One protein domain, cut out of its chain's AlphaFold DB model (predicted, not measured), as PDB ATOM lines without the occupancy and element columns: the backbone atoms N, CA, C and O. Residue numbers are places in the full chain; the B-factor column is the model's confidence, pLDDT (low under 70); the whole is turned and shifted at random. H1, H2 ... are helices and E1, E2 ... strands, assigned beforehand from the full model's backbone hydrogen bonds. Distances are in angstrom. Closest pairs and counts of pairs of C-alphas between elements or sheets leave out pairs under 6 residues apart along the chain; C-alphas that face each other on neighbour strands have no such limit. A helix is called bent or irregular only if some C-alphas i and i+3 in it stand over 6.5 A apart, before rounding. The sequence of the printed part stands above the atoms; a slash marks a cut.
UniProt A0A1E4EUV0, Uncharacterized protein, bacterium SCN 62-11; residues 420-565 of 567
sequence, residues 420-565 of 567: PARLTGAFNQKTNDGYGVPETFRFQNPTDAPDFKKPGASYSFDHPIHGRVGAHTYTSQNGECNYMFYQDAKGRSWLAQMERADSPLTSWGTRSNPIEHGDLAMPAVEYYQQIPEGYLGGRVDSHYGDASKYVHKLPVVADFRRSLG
ATOM      1  N   PRO A 420     118.065 100.899 110.542       60.56
ATOM      2  CA  PRO A 420     117.273 100.033 111.389       60.56
ATOM      3  C   PRO A 420     118.207  99.016 112.032       60.56
ATOM      4  O   PRO A 420     119.033  98.391 111.361       60.56
ATOM      5  N   ALA A 421     118.071  98.833 113.341       61.66
ATOM      6  CA  ALA A 421     118.748  97.737 113.997       61.66
ATOM      7  C   ALA A 421     118.199  96.426 113.427       61.66
ATOM      8  O   ALA A 421     116.985  96.217 113.347       61.66
ATOM      9  N   ARG A 422     119.092  95.518 113.046       63.75
ATOM     10  CA  ARG A 422     118.703  94.157 112.687       63.75
ATOM     11  C   ARG A 422     118.642  93.330 113.948       63.75
ATOM     12  O   ARG A 422     119.598  93.314 114.724       63.75
ATOM     13  N   LEU A 423     117.539  92.614 114.144       63.28
ATOM     14  CA  LEU A 423     117.588  91.536 115.115       63.28
ATOM     15  C   LEU A 423     118.505  90.440 114.608       63.28
ATOM     16  O   LEU A 423     118.476  90.052 113.441       63.28
ATOM     17  N   THR A 424     119.280  89.909 115.540       56.06
ATOM     18  CA  THR A 424     120.092  88.729 115.296       56.06
ATOM     19  C   THR A 424     119.150  87.536 115.104       56.06
ATOM     20  O   THR A 424     118.414  87.135 116.009       56.06
ATOM     21  N   GLY A 425     119.096  86.985 113.893       56.44
ATOM     22  CA  GLY A 425     118.140  85.936 113.548       56.44
ATOM     23  C   GLY A 425     118.277  85.436 112.118       56.44
ATOM     24  O   GLY A 425     118.834  86.113 111.258       56.44
ATOM     25  N   ALA A 426     117.760  84.237 111.858       60.62
ATOM     26  CA  ALA A 426     117.601  83.709 110.502       60.62
ATOM     27  C   ALA A 426     116.309  84.270 109.887       60.62
ATOM     28  O   ALA A 426     115.338  83.539 109.683       60.62
ATOM     29  N   PHE A 427     116.271  85.587 109.694       68.44
ATOM     30  CA  PHE A 427     115.153  86.285 109.070       68.44
ATOM     31  C   PHE A 427     115.551  86.602 107.636       68.44
ATOM     32  O   PHE A 427     116.533  87.306 107.403       68.44
ATOM     33  N   ASN A 428     114.828  86.041 106.670       59.34
ATOM     34  CA  ASN A 428     115.091  86.360 105.277       59.34
ATOM     35  C   ASN A 428     114.717  87.823 105.013       59.34
ATOM     36  O   ASN A 428     113.698  88.324 105.502       59.34
ATOM     37  N   GLN A 429     115.574  88.512 104.260       57.72
ATOM     38  CA  GLN A 429     115.206  89.796 103.681       57.72
ATOM     39  C   GLN A 429     114.119  89.555 102.638       57.72
ATOM     40  O   GLN A 429     114.165  88.557 101.916       57.72
ATOM     41  N   LYS A 430     113.174  90.489 102.540       54.03
ATOM     42  CA  LYS A 430     112.128  90.457 101.522       54.03
ATOM     43  C   LYS A 430     112.789  90.605 100.146       54.03
ATOM     44  O   LYS A 430     113.113  91.713  99.727       54.03
ATOM     45  N   THR A 431     113.052  89.486  99.477       50.34
ATOM     46  CA  THR A 431     113.601  89.465  98.115       50.34
ATOM     47  C   THR A 431     112.470  89.534  97.089       50.34
ATOM     48  O   THR A 431     111.306  89.283  97.410       50.34
ATOM     49  N   ASN A 432     112.801  89.841  95.831       45.50
ATOM     50  CA  ASN A 432     111.846  89.718  94.723       45.50
ATOM     51  C   ASN A 432     111.389  88.262  94.492       45.50
ATOM     52  O   ASN A 432     110.385  88.052  93.815       45.50
ATOM     53  N   ASP A 433     112.088  87.286  95.082       47.66
ATOM     54  CA  ASP A 433     111.889  85.847  94.881       47.66
ATOM     55  C   ASP A 433     111.004  85.196  95.970       47.66
ATOM     56  O   ASP A 433     110.816  83.980  95.975       47.66
ATOM     57  N   GLY A 434     110.417  85.998  96.872       60.41
ATOM     58  CA  GLY A 434     109.428  85.560  97.865       60.41
ATOM     59  C   GLY A 434     109.924  85.548  99.315       60.41
ATOM     60  O   GLY A 434     111.051  85.946  99.619       60.41
ATOM     61  N   TYR A 435     109.035  85.117 100.218       74.88
ATOM     62  CA  TYR A 435     109.338  84.951 101.642       74.88
ATOM     63  C   TYR A 435     110.103  83.638 101.889       74.88
ATOM     64  O   TYR A 435     109.950  82.671 101.139       74.88
ATOM     65  N   GLY A 436     110.920  83.594 102.944       78.38
ATOM     66  CA  GLY A 436     111.708  82.418 103.334       78.38
ATOM     67  C   GLY A 436     110.926  81.147 103.685       78.38
ATOM     68  O   GLY A 436     109.715  81.078 103.578       78.38
ATOM     69  N   VAL A 437     111.614  80.098 104.147       86.00
ATOM     70  CA  VAL A 437     110.928  78.910 104.690       86.00
ATOM     71  C   VAL A 437     110.478  79.237 106.119       86.00
ATOM     72  O   VAL A 437     111.336  79.434 106.977       86.00
ATOM     73  N   PRO A 438     109.171  79.313 106.432       88.56
ATOM     74  CA  PRO A 438     108.713  79.921 107.681       88.56
ATOM     75  C   PRO A 438     109.201  79.149 108.914       88.56
ATOM     76  O   PRO A 438     109.575  79.744 109.926       88.56
ATOM     77  N   GLU A 439     109.307  77.823 108.816       89.00
ATOM     78  CA  GLU A 439     109.768  76.958 109.898       89.00
ATOM     79  C   GLU A 439     111.255  77.113 110.221       89.00
ATOM     80  O   GLU A 439     111.688  76.547 111.225       89.00
ATOM     81  N   THR A 440     112.057  77.846 109.439       84.31
ATOM     82  CA  THR A 440     113.493  78.065 109.716       84.31
ATOM     83  C   THR A 440     113.770  79.350 110.492       84.31
ATOM     84  O   THR A 440     114.886  79.549 110.962       84.31
ATOM     85  N   PHE A 441     112.760  80.199 110.694       84.75
ATOM     86  CA  PHE A 441     112.923  81.493 111.353       84.75
ATOM     87  C   PHE A 441     113.266  81.299 112.830       84.75
ATOM     88  O   PHE A 441     112.484  80.726 113.586       84.75
ATOM     89  N   ARG A 442     114.444  81.743 113.263       79.31
ATOM     90  CA  ARG A 442     114.883  81.653 114.665       79.31
ATOM     91  C   ARG A 442     115.534  82.961 115.080       79.31
ATOM     92  O   ARG A 442     116.343  83.498 114.326       79.31
ATOM     93  N   PHE A 443     115.227  83.424 116.291       78.38
ATOM     94  CA  PHE A 443     116.072  84.400 116.975       78.38
ATOM     95  C   PHE A 443     117.434  83.749 117.242       78.38
ATOM     96  O   PHE A 443     117.482  82.621 117.738       78.38
ATOM     97  N   GLN A 444     118.531  84.425 116.904       69.00
ATOM     98  CA  GLN A 444     119.878  83.947 117.240       69.00
ATOM     99  C   GLN A 444     120.125  84.069 118.745       69.00
ATOM    100  O   GLN A 444     120.697  83.161 119.344       69.00
ATOM    101  N   ASN A 445     119.641  85.150 119.363       70.50
ATOM    102  CA  ASN A 445     119.572  85.293 120.809       70.50
ATOM    103  C   ASN A 445     118.165  84.915 121.317       70.50
ATOM    104  O   ASN A 445     117.214  85.670 121.105       70.50
ATOM    105  N   PRO A 446     117.998  83.789 122.036       75.62
ATOM    106  CA  PRO A 446     116.692  83.359 122.536       75.62
ATOM    107  C   PRO A 446     116.003  84.376 123.452       75.62
ATOM    108  O   PRO A 446     114.779  84.369 123.546       75.62
ATOM    109  N   THR A 447     116.765  85.252 124.120       82.88
ATOM    110  CA  THR A 447     116.197  86.263 125.027       82.88
ATOM    111  C   THR A 447     115.563  87.455 124.310       82.88
ATOM    112  O   THR A 447     114.822  88.215 124.936       82.88
ATOM    113  N   ASP A 448     115.788  87.591 122.999       83.81
ATOM    114  CA  ASP A 448     115.083  88.580 122.184       83.81
ATOM    115  C   ASP A 448     113.626  88.167 121.957       83.81
ATOM    116  O   ASP A 448     112.779  89.032 121.748       83.81
ATOM    117  N   ALA A 449     113.308  86.870 122.044       89.50
ATOM    118  CA  ALA A 449     111.956  86.366 121.847       89.50
ATOM    119  C   ALA A 449     110.966  86.961 122.873       89.50
ATOM    120  O   ALA A 449     111.348  87.215 124.021       89.50
ATOM    121  N   PRO A 450     109.688  87.155 122.497       93.38
ATOM    122  CA  PRO A 450     108.648  87.627 123.411       93.38
ATOM    123  C   PRO A 450     108.474  86.693 124.618       93.38
ATOM    124  O   PRO A 450     108.443  85.468 124.483       93.38
ATOM    125  N   ASP A 451     108.315  87.272 125.809       93.06
ATOM    126  CA  ASP A 451     107.932  86.549 127.021       93.06
ATOM    127  C   ASP A 451     106.403  86.413 127.076       93.06
ATOM    128  O   ASP A 451     105.697  87.223 127.679       93.06
ATOM    129  N   PHE A 452     105.870  85.360 126.449       94.12
ATOM    130  CA  PHE A 452     104.426  85.096 126.427       94.12
ATOM    131  C   PHE A 452     103.811  84.840 127.812       94.12
ATOM    132  O   PHE A 452     102.589  84.866 127.949       94.12
ATOM    133  N   LYS A 453     104.624  84.630 128.858       89.50
ATOM    134  CA  LYS A 453     104.137  84.497 130.240       89.50
ATOM    135  C   LYS A 453     103.821  85.852 130.879       89.50
ATOM    136  O   LYS A 453     103.200  85.886 131.938       89.50
ATOM    137  N   LYS A 454     104.246  86.956 130.257       86.44
ATOM    138  CA  LYS A 454     104.035  88.330 130.726       86.44
ATOM    139  C   LYS A 454     103.300  89.144 129.655       86.44
ATOM    140  O   LYS A 454     103.925  89.953 128.968       86.44
ATOM    141  N   PRO A 455     101.983  88.929 129.480       89.69
ATOM    142  CA  PRO A 455     101.204  89.732 128.552       89.69
ATOM    143  C   PRO A 455     101.202  91.203 128.980       89.69
ATOM    144  O   PRO A 455     101.074  91.528 130.162       89.69
ATOM    145  N   GLY A 456     101.349  92.085 127.999       88.31
ATOM    146  CA  GLY A 456     101.191  93.524 128.145       88.31
ATOM    147  C   GLY A 456      99.747  93.968 127.917       88.31
ATOM    148  O   GLY A 456      98.784  93.235 128.147       88.31
ATOM    149  N   ALA A 457      99.589  95.196 127.428       86.62
ATOM    150  CA  ALA A 457      98.289  95.733 127.056       86.62
ATOM    151  C   ALA A 457      97.646  94.926 125.916       86.62
ATOM    152  O   ALA A 457      98.334  94.427 125.018       86.62
ATOM    153  N   SER A 458      96.317  94.843 125.938       90.12
ATOM    154  CA  SER A 458      95.514  94.274 124.855       90.12
ATOM    155  C   SER A 458      94.314  95.171 124.552       90.12
ATOM    156  O   SER A 458      93.787  95.830 125.448       90.12
ATOM    157  N   TYR A 459      93.895  95.216 123.291       91.25
ATOM    158  CA  TYR A 459      92.734  95.982 122.826       91.25
ATOM    159  C   TYR A 459      92.136  95.327 121.579       91.25
ATOM    160  O   TYR A 459      92.660  94.337 121.072       91.25
ATOM    161  N   SER A 460      91.020  95.849 121.074       92.88
ATOM    162  CA  SER A 460      90.436  95.372 119.819       92.88
ATOM    163  C   SER A 460      89.902  96.520 118.982       92.88
ATOM    164  O   SER A 460      89.566  97.571 119.529       92.88
ATOM    165  N   PHE A 461      89.834  96.312 117.672       92.62
ATOM    166  CA  PHE A 461      89.362  97.300 116.705       92.62
ATOM    167  C   PHE A 461      88.780  96.623 115.464       92.62
ATOM    168  O   PHE A 461      89.116  95.473 115.163       92.62
ATOM    169  N   ASP A 462      87.942  97.346 114.728       89.88
ATOM    170  CA  ASP A 462      87.396  96.883 113.458       89.88
ATOM    171  C   ASP A 462      88.297  97.271 112.281       89.88
ATOM    172  O   ASP A 462      88.764  98.410 112.126       89.88
ATOM    173  N   HIS A 463      88.537  96.291 111.413       90.12
ATOM    174  CA  HIS A 463      89.338  96.435 110.212       90.12
ATOM    175  C   HIS A 463      88.568  95.932 108.978       90.12
ATOM    176  O   HIS A 463      88.084  94.802 108.998       90.12
ATOM    177  N   PRO A 464      88.519  96.681 107.860       85.75
ATOM    178  CA  PRO A 464      87.717  96.317 106.685       85.75
ATOM    179  C   PRO A 464      88.014  94.921 106.116       85.75
ATOM    180  O   PRO A 464      87.105  94.186 105.751       85.75
ATOM    181  N   ILE A 465      89.294  94.530 106.080       87.44
ATOM    182  CA  ILE A 465      89.740  93.240 105.517       87.44
ATOM    183  C   ILE A 465      89.728  92.100 106.548       87.44
ATOM    184  O   ILE A 465      89.523  90.932 106.206       87.44
ATOM    185  N   HIS A 466      89.973  92.417 107.820       90.56
ATOM    186  CA  HIS A 466      90.192  91.402 108.860       90.56
ATOM    187  C   HIS A 466      88.964  91.208 109.757       90.56
ATOM    188  O   HIS A 466      88.886  90.219 110.475       90.56
ATOM    189  N   GLY A 467      87.971  92.098 109.681       91.12
ATOM    190  CA  GLY A 467      86.873  92.162 110.638       91.12
ATOM    191  C   GLY A 467      87.364  92.661 111.996       91.12
ATOM    192  O   GLY A 467      88.248  93.519 112.063       91.12
ATOM    193  N   ARG A 468      86.804  92.115 113.080       93.56
ATOM    194  CA  ARG A 468      87.260  92.408 114.443       93.56
ATOM    195  C   ARG A 468      88.650  91.810 114.665       93.56
ATOM    196  O   ARG A 468      88.824  90.599 114.525       93.56
ATOM    197  N   VAL A 469      89.610  92.651 115.043       95.06
ATOM    198  CA  VAL A 469      90.995  92.270 115.351       95.06
ATOM    199  C   VAL A 469      91.271  92.501 116.832       95.06
ATOM    200  O   VAL A 469      91.050  93.596 117.345       95.06
ATOM    201  N   GLY A 470      91.765  91.473 117.517       95.12
ATOM    202  CA  GLY A 470      92.390  91.551 118.831       95.12
ATOM    203  C   GLY A 470      93.885  91.833 118.703       95.12
ATOM    204  O   GLY A 470      94.582  91.204 117.908       95.12
ATOM    205  N   ALA A 471      94.372  92.792 119.480       95.50
ATOM    206  CA  ALA A 471      95.763  93.197 119.541       95.50
ATOM    207  C   ALA A 471      96.348  92.883 120.914       95.50
ATOM    208  O   ALA A 471      95.763  93.260 121.928       95.50
ATOM    209  N   HIS A 472      97.511  92.233 120.931       94.88
ATOM    210  CA  HIS A 472      98.163  91.728 122.136       94.88
ATOM    211  C   HIS A 472      99.626  92.143 122.150       94.88
ATOM    212  O   HIS A 472     100.354  91.871 121.194       94.88
ATOM    213  N   THR A 473     100.064  92.796 123.224       94.62
ATOM    214  CA  THR A 473     101.459  93.224 123.359       94.62
ATOM    215  C   THR A 473     102.240  92.342 124.315       94.62
ATOM    216  O   THR A 473     101.682  91.802 125.266       94.62
ATOM    217  N   TYR A 474     103.539  92.202 124.063       93.88
ATOM    218  CA  TYR A 474     104.476  91.475 124.919       93.88
ATOM    219  C   TYR A 474     105.823  92.188 124.914       93.88
ATOM    220  O   TYR A 474     106.163  92.862 123.944       93.88
ATOM    221  N   THR A 475     106.614  92.003 125.962       91.94
ATOM    222  CA  THR A 475     108.017  92.432 125.982       91.94
ATOM    223  C   THR A 475     108.916  91.213 125.760       91.94
ATOM    224  O   THR A 475     108.541  90.096 126.123       91.94
ATOM    225  N   SER A 476     110.084  91.388 125.136       90.88
ATOM    226  CA  SER A 476     111.106  90.340 125.044       90.88
ATOM    227  C   SER A 476     111.544  89.857 126.427       90.88
ATOM    228  O   SER A 476     111.434  90.581 127.421       90.88
ATOM    229  N   GLN A 477     112.100  88.648 126.501       85.56
ATOM    230  CA  GLN A 477     112.610  88.092 127.762       85.56
ATOM    231  C   GLN A 477     113.709  88.966 128.392       85.56
ATOM    232  O   GLN A 477     113.792  89.042 129.618       85.56
ATOM    233  N   ASN A 478     114.522  89.648 127.579       80.31
ATOM    234  CA  ASN A 478     115.536  90.605 128.042       80.31
ATOM    235  C   ASN A 478     115.012  92.032 128.295       80.31
ATOM    236  O   ASN A 478     115.768  92.878 128.764       80.31
ATOM    237  N   GLY A 479     113.739  92.324 128.015       84.94
ATOM    238  CA  GLY A 479     113.163  93.653 128.233       84.94
ATOM    239  C   GLY A 479     113.463  94.690 127.142       84.94
ATOM    240  O   GLY A 479     112.995  95.820 127.245       84.94
ATOM    241  N   GLU A 480     114.245  94.347 126.118       83.62
ATOM    242  CA  GLU A 480     114.746  95.313 125.135       83.62
ATOM    243  C   GLU A 480     113.779  95.620 123.978       83.62
ATOM    244  O   GLU A 480     113.883  96.679 123.351       83.62
ATOM    245  N   CYS A 481     112.837  94.721 123.689       88.38
ATOM    246  CA  CYS A 481     111.901  94.839 122.573       88.38
ATOM    247  C   CYS A 481     110.452  94.720 123.052       88.38
ATOM    248  O   CYS A 481     110.138  93.910 123.921       88.38
ATOM    249  N   ASN A 482     109.556  95.476 122.425       91.31
ATOM    250  CA  ASN A 482     108.115  95.293 122.530       91.31
ATOM    251  C   ASN A 482     107.581  94.684 121.235       91.31
ATOM    252  O   ASN A 482     107.986  95.068 120.140       91.31
ATOM    253  N   TYR A 483     106.639  93.764 121.380       94.00
ATOM    254  CA  TYR A 483     105.953  93.051 120.316       94.00
ATOM    255  C   TYR A 483     104.473  93.392 120.356       94.00
ATOM    256  O   TYR A 483     103.903  93.539 121.435       94.00
ATOM    257  N   MET A 484     103.843  93.453 119.189       95.19
ATOM    258  CA  MET A 484     102.397  93.519 119.037       95.19
ATOM    259  C   MET A 484     101.956  92.446 118.046       95.19
ATOM    260  O   MET A 484     102.329  92.478 116.874       95.19
ATOM    261  N   PHE A 485     101.145  91.508 118.521       96.69
ATOM    262  CA  PHE A 485     100.519  90.466 117.719       96.69
ATOM    263  C   PHE A 485      99.059  90.804 117.479       96.69
ATOM    264  O   PHE A 485      98.378  91.315 118.371       96.69
ATOM    265  N   TYR A 486      98.583  90.477 116.286       96.75
ATOM    266  CA  TYR A 486      97.178  90.575 115.928       96.75
ATOM    267  C   TYR A 486      96.574  89.186 115.761       96.75
ATOM    268  O   TYR A 486      97.241  88.236 115.340       96.75
ATOM    269  N   GLN A 487      95.297  89.084 116.100       95.94
ATOM    270  CA  GLN A 487      94.453  87.936 115.828       95.94
ATOM    271  C   GLN A 487      93.076  88.421 115.404       95.94
ATOM    272  O   GLN A 487      92.475  89.239 116.091       95.94
ATOM    273  N   ASP A 488      92.551  87.904 114.304       94.75
ATOM    274  CA  ASP A 488      91.178  88.201 113.911       94.75
ATOM    275  C   ASP A 488      90.171  87.137 114.367       94.75
ATOM    276  O   ASP A 488      90.529  86.055 114.837       94.75
ATOM    277  N   ALA A 489      88.883  87.429 114.176       91.94
ATOM    278  CA  ALA A 489      87.786  86.522 114.515       91.94
ATOM    279  C   ALA A 489      87.797  85.184 113.744       91.94
ATOM    280  O   ALA A 489      87.096  84.252 114.130       91.94
ATOM    281  N   LYS A 490      88.580  85.065 112.660       91.44
ATOM    282  CA  LYS A 490      88.768  83.812 111.909       91.44
ATOM    283  C   LYS A 490      89.924  82.974 112.470       91.44
ATOM    284  O   LYS A 490      90.237  81.921 111.923       91.44
ATOM    285  N   GLY A 491      90.576  83.437 113.538       91.38
ATOM    286  CA  GLY A 491      91.723  82.776 114.148       91.38
ATOM    287  C   GLY A 491      93.018  82.959 113.361       91.38
ATOM    288  O   GLY A 491      93.988  82.243 113.620       91.38
ATOM    289  N   ARG A 492      93.079  83.896 112.403       94.50
ATOM    290  CA  ARG A 492      94.331  84.222 111.717       94.50
ATOM    291  C   ARG A 492      95.171  85.094 112.645       94.50
ATOM    292  O   ARG A 492      94.721  86.153 113.062       94.50
ATOM    293  N   SER A 493      96.378  84.643 112.981       96.00
ATOM    294  CA  SER A 493      97.319  85.355 113.853       96.00
ATOM    295  C   SER A 493      98.609  85.724 113.130       96.00
ATOM    296  O   SER A 493      99.093  84.935 112.321       96.00
ATOM    297  N   TRP A 494      99.161  86.901 113.424       95.38
ATOM    298  CA  TRP A 494     100.423  87.379 112.852       95.38
ATOM    299  C   TRP A 494     101.149  88.333 113.804       95.38
ATOM    300  O   TRP A 494     100.531  88.957 114.671       95.38
ATOM    301  N   LEU A 495     102.468  88.451 113.639       94.56
ATOM    302  CA  LEU A 495     103.241  89.517 114.267       94.56
ATOM    303  C   LEU A 495     102.966  90.811 113.495       94.56
ATOM    304  O   LEU A 495     103.330  90.925 112.329       94.56
ATOM    305  N   ALA A 496     102.289  91.765 114.129       93.12
ATOM    306  CA  ALA A 496     101.945  93.029 113.490       93.12
ATOM    307  C   ALA A 496     103.123  94.003 113.541       93.12
ATOM    308  O   ALA A 496     103.485  94.584 112.528       93.12
ATOM    309  N   GLN A 497     103.742  94.173 114.708       91.56
ATOM    310  CA  GLN A 497     104.831  95.129 114.880       91.56
ATOM    311  C   GLN A 497     105.790  94.685 115.974       91.56
ATOM    312  O   GLN A 497     105.405  94.017 116.933       91.56
ATOM    313  N   MET A 498     107.031  95.137 115.854       90.31
ATOM    314  CA  MET A 498     108.042  95.023 116.886       90.31
ATOM    315  C   MET A 498     108.899  96.290 116.921       90.31
ATOM    316  O   MET A 498     109.197  96.874 115.880       90.31
ATOM    317  N   GLU A 499     109.274  96.735 118.116       88.81
ATOM    318  CA  GLU A 499     110.058  97.956 118.320       88.81
ATOM    319  C   GLU A 499     110.979  97.856 119.539       88.81
ATOM    320  O   GLU A 499     110.711  97.098 120.469       88.81
ATOM    321  N   ARG A 500     112.050  98.657 119.571       84.62
ATOM    322  CA  ARG A 500     112.902  98.799 120.762       84.62
ATOM    323  C   ARG A 500     112.138  99.528 121.870       84.62
ATOM    324  O   ARG A 500     111.540 100.575 121.620       84.62
ATOM    325  N   ALA A 501     112.196  99.008 123.094       80.00
ATOM    326  CA  ALA A 501     111.417  99.517 124.225       80.00
ATOM    327  C   ALA A 501     111.804 100.944 124.664       80.00
ATOM    328  O   ALA A 501     110.987 101.667 125.239       80.00
ATOM    329  N   ASP A 502     113.035 101.373 124.383       74.62
ATOM    330  CA  ASP A 502     113.586 102.667 124.785       74.62
ATOM    331  C   ASP A 502     113.863 103.619 123.613       74.62
ATOM    332  O   ASP A 502     114.437 104.690 123.815       74.62
ATOM    333  N   SER A 503     113.440 103.271 122.392       78.69
ATOM    334  CA  SER A 503     113.718 104.110 121.228       78.69
ATOM    335  C   SER A 503     112.887 105.404 121.261       78.69
ATOM    336  O   SER A 503     111.653 105.340 121.342       78.69
ATOM    337  N   PRO A 504     113.523 106.591 121.179       79.75
ATOM    338  CA  PRO A 504     112.809 107.863 121.120       79.75
ATOM    339  C   PRO A 504     112.081 108.036 119.779       79.75
ATOM    340  O   PRO A 504     112.208 107.216 118.865       79.75
ATOM    341  N   LEU A 505     111.295 109.109 119.670       82.56
ATOM    342  CA  LEU A 505     110.595 109.444 118.431       82.56
ATOM    343  C   LEU A 505     111.421 110.368 117.540       82.56
ATOM    344  O   LEU A 505     112.178 111.217 118.007       82.56
ATOM    345  N   THR A 506     111.227 110.209 116.239       80.88
ATOM    346  CA  THR A 506     111.712 111.115 115.199       80.88
ATOM    347  C   THR A 506     110.730 112.271 115.009       80.88
ATOM    348  O   THR A 506     109.586 112.225 115.469       80.88
ATOM    349  N   SER A 507     111.115 113.274 114.213       80.50
ATOM    350  CA  SER A 507     110.187 114.311 113.732       80.50
ATOM    351  C   SER A 507     109.062 113.762 112.837       80.50
ATOM    352  O   SER A 507     108.165 114.502 112.442       80.50
ATOM    353  N   TRP A 508     109.086 112.471 112.496       82.19
ATOM    354  CA  TRP A 508     108.053 111.779 111.728       82.19
ATOM    355  C   TRP A 508     107.040 111.039 112.597       82.19
ATOM    356  O   TRP A 508     106.111 110.437 112.056       82.19
ATOM    357  N   GLY A 509     107.206 111.074 113.922       84.19
ATOM    358  CA  GLY A 509     106.370 110.326 114.859       84.19
ATOM    359  C   GLY A 509     106.661 108.822 114.869       84.19
ATOM    360  O   GLY A 509     105.931 108.078 115.515       84.19
ATOM    361  N   THR A 510     107.712 108.374 114.175       86.25
ATOM    362  CA  THR A 510     108.198 106.984 114.146       86.25
ATOM    363  C   THR A 510     109.343 106.789 115.140       86.25
ATOM    364  O   THR A 510     109.889 107.760 115.666       86.25
ATOM    365  N   ARG A 511     109.724 105.536 115.419       83.38
ATOM    366  CA  ARG A 511     110.892 105.223 116.260       83.38
ATOM    367  C   ARG A 511     112.193 105.628 115.562       83.38
ATOM    368  O   ARG A 511     112.345 105.395 114.368       83.38
ATOM    369  N   SER A 512     113.134 106.202 116.313       77.31
ATOM    370  CA  SER A 512     114.453 106.600 115.794       77.31
ATOM    371  C   SER A 512     115.398 105.418 115.558       77.31
ATOM    372  O   SER A 512     116.364 105.544 114.818       77.31
ATOM    373  N   ASN A 513     115.137 104.290 116.221       74.25
ATOM    374  CA  ASN A 513     115.864 103.035 116.071       74.25
ATOM    375  C   ASN A 513     114.854 101.918 115.747       74.25
ATOM    376  O   ASN A 513     114.503 101.129 116.634       74.25
ATOM    377  N   PRO A 514     114.277 101.920 114.528       75.69
ATOM    378  CA  PRO A 514     113.341 100.883 114.115       75.69
ATOM    379  C   PRO A 514     114.054  99.532 114.014       75.69
ATOM    380  O   PRO A 514     115.270  99.476 113.840       75.69
ATOM    381  N   ILE A 515     113.291  98.444 114.121       78.94
ATOM    382  CA  ILE A 515     113.830  97.094 113.967       78.94
ATOM    383  C   ILE A 515     113.449  96.556 112.591       78.94
ATOM    384  O   ILE A 515     112.267  96.496 112.256       78.94
ATOM    385  N   GLU A 516     114.442  96.133 111.812       77.06
ATOM    386  CA  GLU A 516     114.213  95.413 110.560       77.06
ATOM    387  C   GLU A 516     113.851  93.961 110.891       77.06
ATOM    388  O   GLU A 516     114.698  93.174 111.318       77.06
ATOM    389  N   HIS A 517     112.573  93.614 110.739       76.75
ATOM    390  CA  HIS A 517     112.074  92.268 111.028       76.75
ATOM    391  C   HIS A 517     111.774  91.437 109.779       76.75
ATOM    392  O   HIS A 517     111.538  90.233 109.890       76.75
ATOM    393  N   GLY A 518     111.811  92.061 108.597       76.38
ATOM    394  CA  GLY A 518     111.650  91.397 107.309       76.38
ATOM    395  C   GLY A 518     110.401  90.520 107.266       76.38
ATOM    396  O   GLY A 518     109.318  90.907 107.716       76.38
ATOM    397  N   ASP A 519     110.582  89.296 106.783       80.31
ATOM    398  CA  ASP A 519     109.522  88.309 106.580       80.31
ATOM    399  C   ASP A 519     108.762  87.892 107.860       80.31
ATOM    400  O   ASP A 519     107.681  87.305 107.763       80.31
ATOM    401  N   LEU A 520     109.266  88.213 109.063       83.00
ATOM    402  CA  LEU A 520     108.582  87.909 110.330       83.00
ATOM    403  C   LEU A 520     107.207  88.572 110.464       83.00
ATOM    404  O   LEU A 520     106.344  88.032 111.154       83.00
ATOM    405  N   ALA A 521     107.015  89.741 109.854       81.81
ATOM    406  CA  ALA A 521     105.766  90.501 109.944       81.81
ATOM    407  C   ALA A 521     104.943  90.433 108.657       81.81
ATOM    408  O   ALA A 521     104.210  91.371 108.312       81.81
ATOM    409  N   MET A 522     105.061  89.329 107.916       88.31
ATOM    410  CA  MET A 522     104.108  89.038 106.855       88.31
ATOM    411  C   MET A 522     102.677  89.080 107.434       88.31
ATOM    412  O   MET A 522     102.396  88.394 108.424       88.31
ATOM    413  N   PRO A 523     101.761  89.886 106.864       90.19
ATOM    414  CA  PRO A 523     100.385  89.944 107.339       90.19
ATOM    415  C   PRO A 523      99.650  88.635 107.054       90.19
ATOM    416  O   PRO A 523      99.952  87.924 106.099       90.19
ATOM    417  N   ALA A 524      98.601  88.353 107.828       93.00
ATOM    418  CA  ALA A 524      97.719  87.214 107.559       93.00
ATOM    419  C   ALA A 524      96.946  87.324 106.228       93.00
ATOM    420  O   ALA A 524      96.427  86.325 105.732       93.00
ATOM    421  N   VAL A 525      96.853  88.529 105.660       91.94
ATOM    422  CA  VAL A 525      96.292  88.787 104.334       91.94
ATOM    423  C   VAL A 525      97.302  89.591 103.536       91.94
ATOM    424  O   VAL A 525      97.637  90.711 103.918       91.94
ATOM    425  N   GLU A 526      97.764  89.022 102.429       89.12
ATOM    426  CA  GLU A 526      98.795  89.611 101.577       89.12
ATOM    427  C   GLU A 526      98.396  89.497 100.104       89.12
ATOM    428  O   GLU A 526      97.519  88.704  99.749       89.12
ATOM    429  N   TYR A 527      98.994  90.315  99.237       86.12
ATOM    430  CA  TYR A 527      98.806  90.180  97.796       86.12
ATOM    431  C   TYR A 527      99.065  88.737  97.370       86.12
ATOM    432  O   TYR A 527     100.125  88.190  97.666       86.12
ATOM    433  N   TYR A 528      98.122  88.113  96.657       85.81
ATOM    434  CA  TYR A 528      98.215  86.672  96.373       85.81
ATOM    435  C   TYR A 528      99.492  86.294  95.602       85.81
ATOM    436  O   TYR A 528      99.962  85.172  95.727       85.81
ATOM    437  N   GLN A 529     100.059  87.234  94.836       85.12
ATOM    438  CA  GLN A 529     101.317  87.076  94.094       85.12
ATOM    439  C   GLN A 529     102.567  87.115  94.987       85.12
ATOM    440  O   GLN A 529     103.623  86.668  94.567       85.12
ATOM    441  N   GLN A 530     102.460  87.680  96.192       84.75
ATOM    442  CA  GLN A 530     103.553  87.766  97.161       84.75
ATOM    443  C   GLN A 530     103.533  86.592  98.148       84.75
ATOM    444  O   GLN A 530     104.508  86.384  98.861       84.75
ATOM    445  N   ILE A 531     102.444  85.821  98.211       87.44
ATOM    446  CA  ILE A 531     102.357  84.652  99.090       87.44
ATOM    447  C   ILE A 531     103.187  83.513  98.479       87.44
ATOM    448  O   ILE A 531     102.955  83.177  97.316       87.44
ATOM    449  N   PRO A 532     104.112  82.888  99.236       87.12
ATOM    450  CA  PRO A 532     104.933  81.802  98.712       87.12
ATOM    451  C   PRO A 532     104.105  80.634  98.173       87.12
ATOM    452  O   PRO A 532     103.028  80.307  98.689       87.12
ATOM    453  N   GLU A 533     104.629  79.979  97.139       85.69
ATOM    454  CA  GLU A 533     103.970  78.839  96.506       85.69
ATOM    455  C   GLU A 533     103.664  77.730  97.530       85.69
ATOM    456  O   GLU A 533     104.434  77.464  98.453       85.69
ATOM    457  N   GLY A 534     102.487  77.110  97.413       88.06
ATOM    458  CA  GLY A 534     102.010  76.085  98.350       88.06
ATOM    459  C   GLY A 534     101.415  76.625  99.659       88.06
ATOM    460  O   GLY A 534     100.705  75.891 100.349       88.06
ATOM    461  N   TYR A 535     101.613  77.908  99.975       91.38
ATOM    462  CA  TYR A 535     101.068  78.533 101.182       91.38
ATOM    463  C   TYR A 535      99.808  79.370 100.956       91.38
ATOM    464  O   TYR A 535      99.175  79.791 101.924       91.38
ATOM    465  N   LEU A 536      99.394  79.582  99.705       91.00
ATOM    466  CA  LEU A 536      98.170  80.318  99.409       91.00
ATOM    467  C   LEU A 536      96.939  79.615 100.020       91.00
ATOM    468  O   LEU A 536      96.656  78.429  99.793       91.00
ATOM    469  N   GLY A 537      96.218  80.351 100.862       90.75
ATOM    470  CA  GLY A 537      94.908  79.984 101.381       90.75
ATOM    471  C   GLY A 537      93.781  80.372 100.421       90.75
ATOM    472  O   GLY A 537      93.938  80.361  99.202       90.75
ATOM    473  N   GLY A 538      92.613  80.699 100.975       91.19
ATOM    474  CA  GLY A 538      91.500  81.220 100.182       91.19
ATOM    475  C   GLY A 538      91.785  82.627  99.647       91.19
ATOM    476  O   GLY A 538      92.497  83.408 100.282       91.19
ATOM    477  N   ARG A 539      91.201  82.980  98.495       90.38
ATOM    478  CA  ARG A 539      91.168  84.382  98.051       90.38
ATOM    479  C   ARG A 539      90.297  85.195  99.006       90.38
ATOM    480  O   ARG A 539      89.203  84.763  99.359       90.38
ATOM    481  N   VAL A 540      90.799  86.357  99.408       86.94
ATOM    482  CA  VAL A 540      90.059  87.330 100.218       86.94
ATOM    483  C   VAL A 540      89.300  88.283  99.300       86.94
ATOM    484  O   VAL A 540      88.115  88.514  99.512       86.94
ATOM    485  N   ASP A 541      89.963  88.768  98.247       85.00
ATOM    486  CA  ASP A 541      89.352  89.535  97.160       85.00
ATOM    487  C   ASP A 541      90.122  89.334  95.829       85.00
ATOM    488  O   ASP A 541      90.810  88.324  95.627       85.00
ATOM    489  N   SER A 542      89.981  90.270  94.881       84.56
ATOM    490  CA  SER A 542      90.665  90.230  93.584       84.56
ATOM    491  C   SER A 542      92.193  90.387  93.668       84.56
ATOM    492  O   SER A 542      92.896  89.894  92.784       84.56
ATOM    493  N   HIS A 543      92.718  91.003  94.729       83.31
ATOM    494  CA  HIS A 543      94.136  91.321  94.923       83.31
ATOM    495  C   HIS A 543      94.780  90.549  96.082       83.31
ATOM    496  O   HIS A 543      95.970  90.238  96.015       83.31
ATOM    497  N   TYR A 544      94.014  90.199  97.114       88.94
ATOM    498  CA  TYR A 544      94.514  89.638  98.364       88.94
ATOM    499  C   TYR A 544      94.150  88.161  98.556       88.94
ATOM    500  O   TYR A 544      93.051  87.705  98.229       88.94
ATOM    501  N   GLY A 545      95.086  87.413  99.137       92.38
ATOM    502  CA  GLY A 545      94.929  86.026  99.554       92.38
ATOM    503  C   GLY A 545      95.192  85.845 101.046       92.38
ATOM    504  O   GLY A 545      95.822  86.675 101.699       92.38
ATOM    505  N   ASP A 546      94.689  84.743 101.589       94.38
ATOM    506  CA  ASP A 546      94.975  84.320 102.954       94.38
ATOM    507  C   ASP A 546      96.382  83.708 103.034       94.38
ATOM    508  O   ASP A 546      96.661  82.680 102.412       94.38
ATOM    509  N   ALA A 547      97.261  84.350 103.800       94.06
ATOM    510  CA  ALA A 547      98.640  83.935 104.030       94.06
ATOM    511  C   ALA A 547      98.824  83.176 105.356       94.06
ATOM    512  O   ALA A 547      99.941  82.798 105.707       94.06
ATOM    513  N   SER A 548      97.751  82.937 106.116       94.38
ATOM    514  CA  SER A 548      97.825  82.331 107.451       94.38
ATOM    515  C   SER A 548      98.535  80.975 107.475       94.38
ATOM    516  O   SER A 548      99.276  80.705 108.417       94.38
ATOM    517  N   LYS A 549      98.416  80.164 106.414       93.88
ATOM    518  CA  LYS A 549      99.150  78.893 106.280       93.88
ATOM    519  C   LYS A 549     100.670  79.066 106.316       93.88
ATOM    520  O   LYS A 549     101.357  78.142 106.738       93.88
ATOM    521  N   TYR A 550     101.191  80.194 105.834       93.44
ATOM    522  CA  TYR A 550     102.605  80.549 105.945       93.44
ATOM    523  C   TYR A 550     102.894  81.120 107.331       93.44
ATOM    524  O   TYR A 550     103.739  80.620 108.071       93.44
ATOM    525  N   VAL A 551     102.137  82.152 107.707       94.12
ATOM    526  CA  VAL A 551     102.415  82.972 108.889       94.12
ATOM    527  C   VAL A 551     102.317  82.161 110.182       94.12
ATOM    528  O   VAL A 551     103.127  82.349 111.083       94.12
ATOM    529  N   HIS A 552     101.391  81.203 110.281       95.75
ATOM    530  CA  HIS A 552     101.244  80.350 111.472       95.75
ATOM    531  C   HIS A 552     102.391  79.360 111.650       95.75
ATOM    532  O   HIS A 552     102.548  78.814 112.739       95.75
ATOM    533  N   LYS A 553     103.201  79.140 110.611       94.19
ATOM    534  CA  LYS A 553     104.396  78.301 110.693       94.19
ATOM    535  C   LYS A 553     105.645  79.058 111.131       94.19
ATOM    536  O   LYS A 553     106.633  78.417 111.487       94.19
ATOM    537  N   LEU A 554     105.607  80.392 111.154       93.06
ATOM    538  CA  LEU A 554     106.655  81.184 111.791       93.06
ATOM    539  C   LEU A 554     106.666  80.834 113.287       93.06
ATOM    540  O   LEU A 554     105.638  81.019 113.945       93.06
ATOM    541  N   PRO A 555     107.785  80.364 113.869       93.44
ATOM    542  CA  PRO A 555     107.785  79.859 115.241       93.44
ATOM    543  C   PRO A 555     107.279  80.860 116.270       93.44
ATOM    544  O   PRO A 555     106.499  80.482 117.135       93.44
ATOM    545  N   VAL A 556     107.629  82.142 116.126       93.44
ATOM    546  CA  VAL A 556     107.164  83.199 117.035       93.44
ATOM    547  C   VAL A 556     105.640  83.380 116.996       93.44
ATOM    548  O   VAL A 556     105.015  83.615 118.027       93.44
ATOM    549  N   VAL A 557     105.014  83.223 115.824       96.00
ATOM    550  CA  VAL A 557     103.553  83.282 115.681       96.00
ATOM    551  C   VAL A 557     102.919  81.988 116.186       96.00
ATOM    552  O   VAL A 557     101.890  82.037 116.854       96.00
ATOM    553  N   ALA A 558     103.534  80.835 115.917       95.69
ATOM    554  CA  ALA A 558     103.083  79.551 116.446       95.69
ATOM    555  C   ALA A 558     103.099  79.531 117.987       95.69
ATOM    556  O   ALA A 558     102.154  79.053 118.610       95.69
ATOM    557  N   ASP A 559     104.140  80.089 118.610       95.44
ATOM    558  CA  ASP A 559     104.235  80.263 120.062       95.44
ATOM    559  C   ASP A 559     103.160  81.215 120.592       95.44
ATOM    560  O   ASP A 559     102.500  80.899 121.583       95.44
ATOM    561  N   PHE A 560     102.915  82.334 119.901       96.31
ATOM    562  CA  PHE A 560     101.822  83.240 120.251       96.31
ATOM    563  C   PHE A 560     100.466  82.518 120.221       96.31
ATOM    564  O   PHE A 560      99.716  82.578 121.194       96.31
ATOM    565  N   ARG A 561     100.177  81.762 119.153       95.69
ATOM    566  CA  ARG A 561      98.946  80.962 119.021       95.69
ATOM    567  C   ARG A 561      98.796  79.956 120.158       95.69
ATOM    568  O   ARG A 561      97.738  79.909 120.782       95.69
ATOM    569  N   ARG A 562      99.866  79.224 120.488       94.94
ATOM    570  CA  ARG A 562      99.894  78.312 121.643       94.94
ATOM    571  C   ARG A 562      99.617  79.037 122.955       94.94
ATOM    572  O   ARG A 562      98.905  78.495 123.794       94.94
ATOM    573  N   SER A 563     100.128  80.258 123.131       92.62
ATOM    574  CA  SER A 563      99.868  81.049 124.344       92.62
ATOM    575  C   SER A 563      98.398  81.460 124.493       92.62
ATOM    576  O   SER A 563      97.931  81.654 125.611       92.62
ATOM    577  N   LEU A 564      97.646  81.500 123.387       88.12
ATOM    578  CA  LEU A 564      96.192  81.686 123.358       88.12
ATOM    579  C   LEU A 564      95.393  80.367 123.377       88.12
ATOM    580  O   LEU A 564      94.171  80.394 123.257       88.12
ATOM    581  N   GLY A 565      96.052  79.209 123.505       88.25
ATOM    582  CA  GLY A 565      95.398  77.896 123.483       88.25
ATOM    583  C   GLY A 565      94.935  77.438 122.095       88.25
ATOM    584  O   GLY A 565      94.077  76.564 121.994       88.25
TER     585      GLY A 565
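Overview. This is residues 420 to 565 of the 567 residues of an uncharacterized protein of bacterium SCN 62-11 (UniProt A0A1E4EUV0). A strongly twisted sheet of four antiparallel strands, E1 to E4, has helix H3 packed on it, while the small hairpin E5 and E6 lies away from the sheet, beyond the E4 side. Long stretches with no named element make up much of the rest, and the short helices H1 and H2 graze the sheet near E4. The printed part has 146 residues, with six named strands and three named helices in the order E1 E2 E3 E4 H1 E5 E6 H2 H3; under half of the residues are in these elements, and the class is mixed, helices and strands. The large sheet has the order E1 - E2 - E3 - E4. The whole is compact, with a radius of gyration of the C-alphas of 15.1 A, and rounded, spanning 40 by 36 by 33 A.

Along the chain. Residues 420 to 449 hold no named element. E1, residues 450 to 463, begins at C-alpha 450 (108.648, 87.627, 123.411), is 25.0 A long and bends by 106 degrees at residue 453. E2, residues 467 to 476, is 28.3 A long, E3, residues 481 to 488, 23.4 A, and E4, residues 493 to 500, 21.7 A. H1, residues 518 to 521, is only just irregular: C-alphas 518 and 521 are 6.51 A apart. E5, residues 525 to 527, and E6, residues 544 to 546, are short strands. H2 is residues 548 to 551. H3, residues 555 to 563, is 12.1 A long and ends at C-alpha 563 (99.868, 81.049, 124.344).

Arrangement. E1 to E4 form a meander, each strand the antiparallel neighbour and hairpin partner of the one before. N 459 and O 471 of E1 and E2 are 3.0 A apart, N 472 and O 485 of E2 and E3 2.9 A, and N 484 and O 497 of E3 and E4 2.8 A, within hydrogen-bond range. H3 is on this sheet; its closest C-alphas to E4 are Val 557 and Trp 494, 5.9 A apart. H1 only grazes the sheet, with C-alphas of Ala 521 and Leu 495 of E4 closest at 5.1 A. H2 also only grazes it, and is close to but not clearly touching H3, the closest C-alphas being Val 551 and Val 557, 6.9 A apart. E5 and E6 are an antiparallel hairpin, with N 545 and O 526 2.8 A apart; both are apart from E4. In H3 every O i to N i+4 pair is within hydrogen-bond range; H1 and H2 are too short for such a pair.

Size, cuts and confidence. The farthest C-alphas, those of Asn 478 and Ser 542, are 42.5 A apart. The printed part has no cut. The links E4 to H1 and E5 to E6 are long; residues 421 to 422 pair in parallel with residues 515 to 516. Mean pLDDT of the printed part is 85.0, and residues 420 to 434 and 444 are under 70.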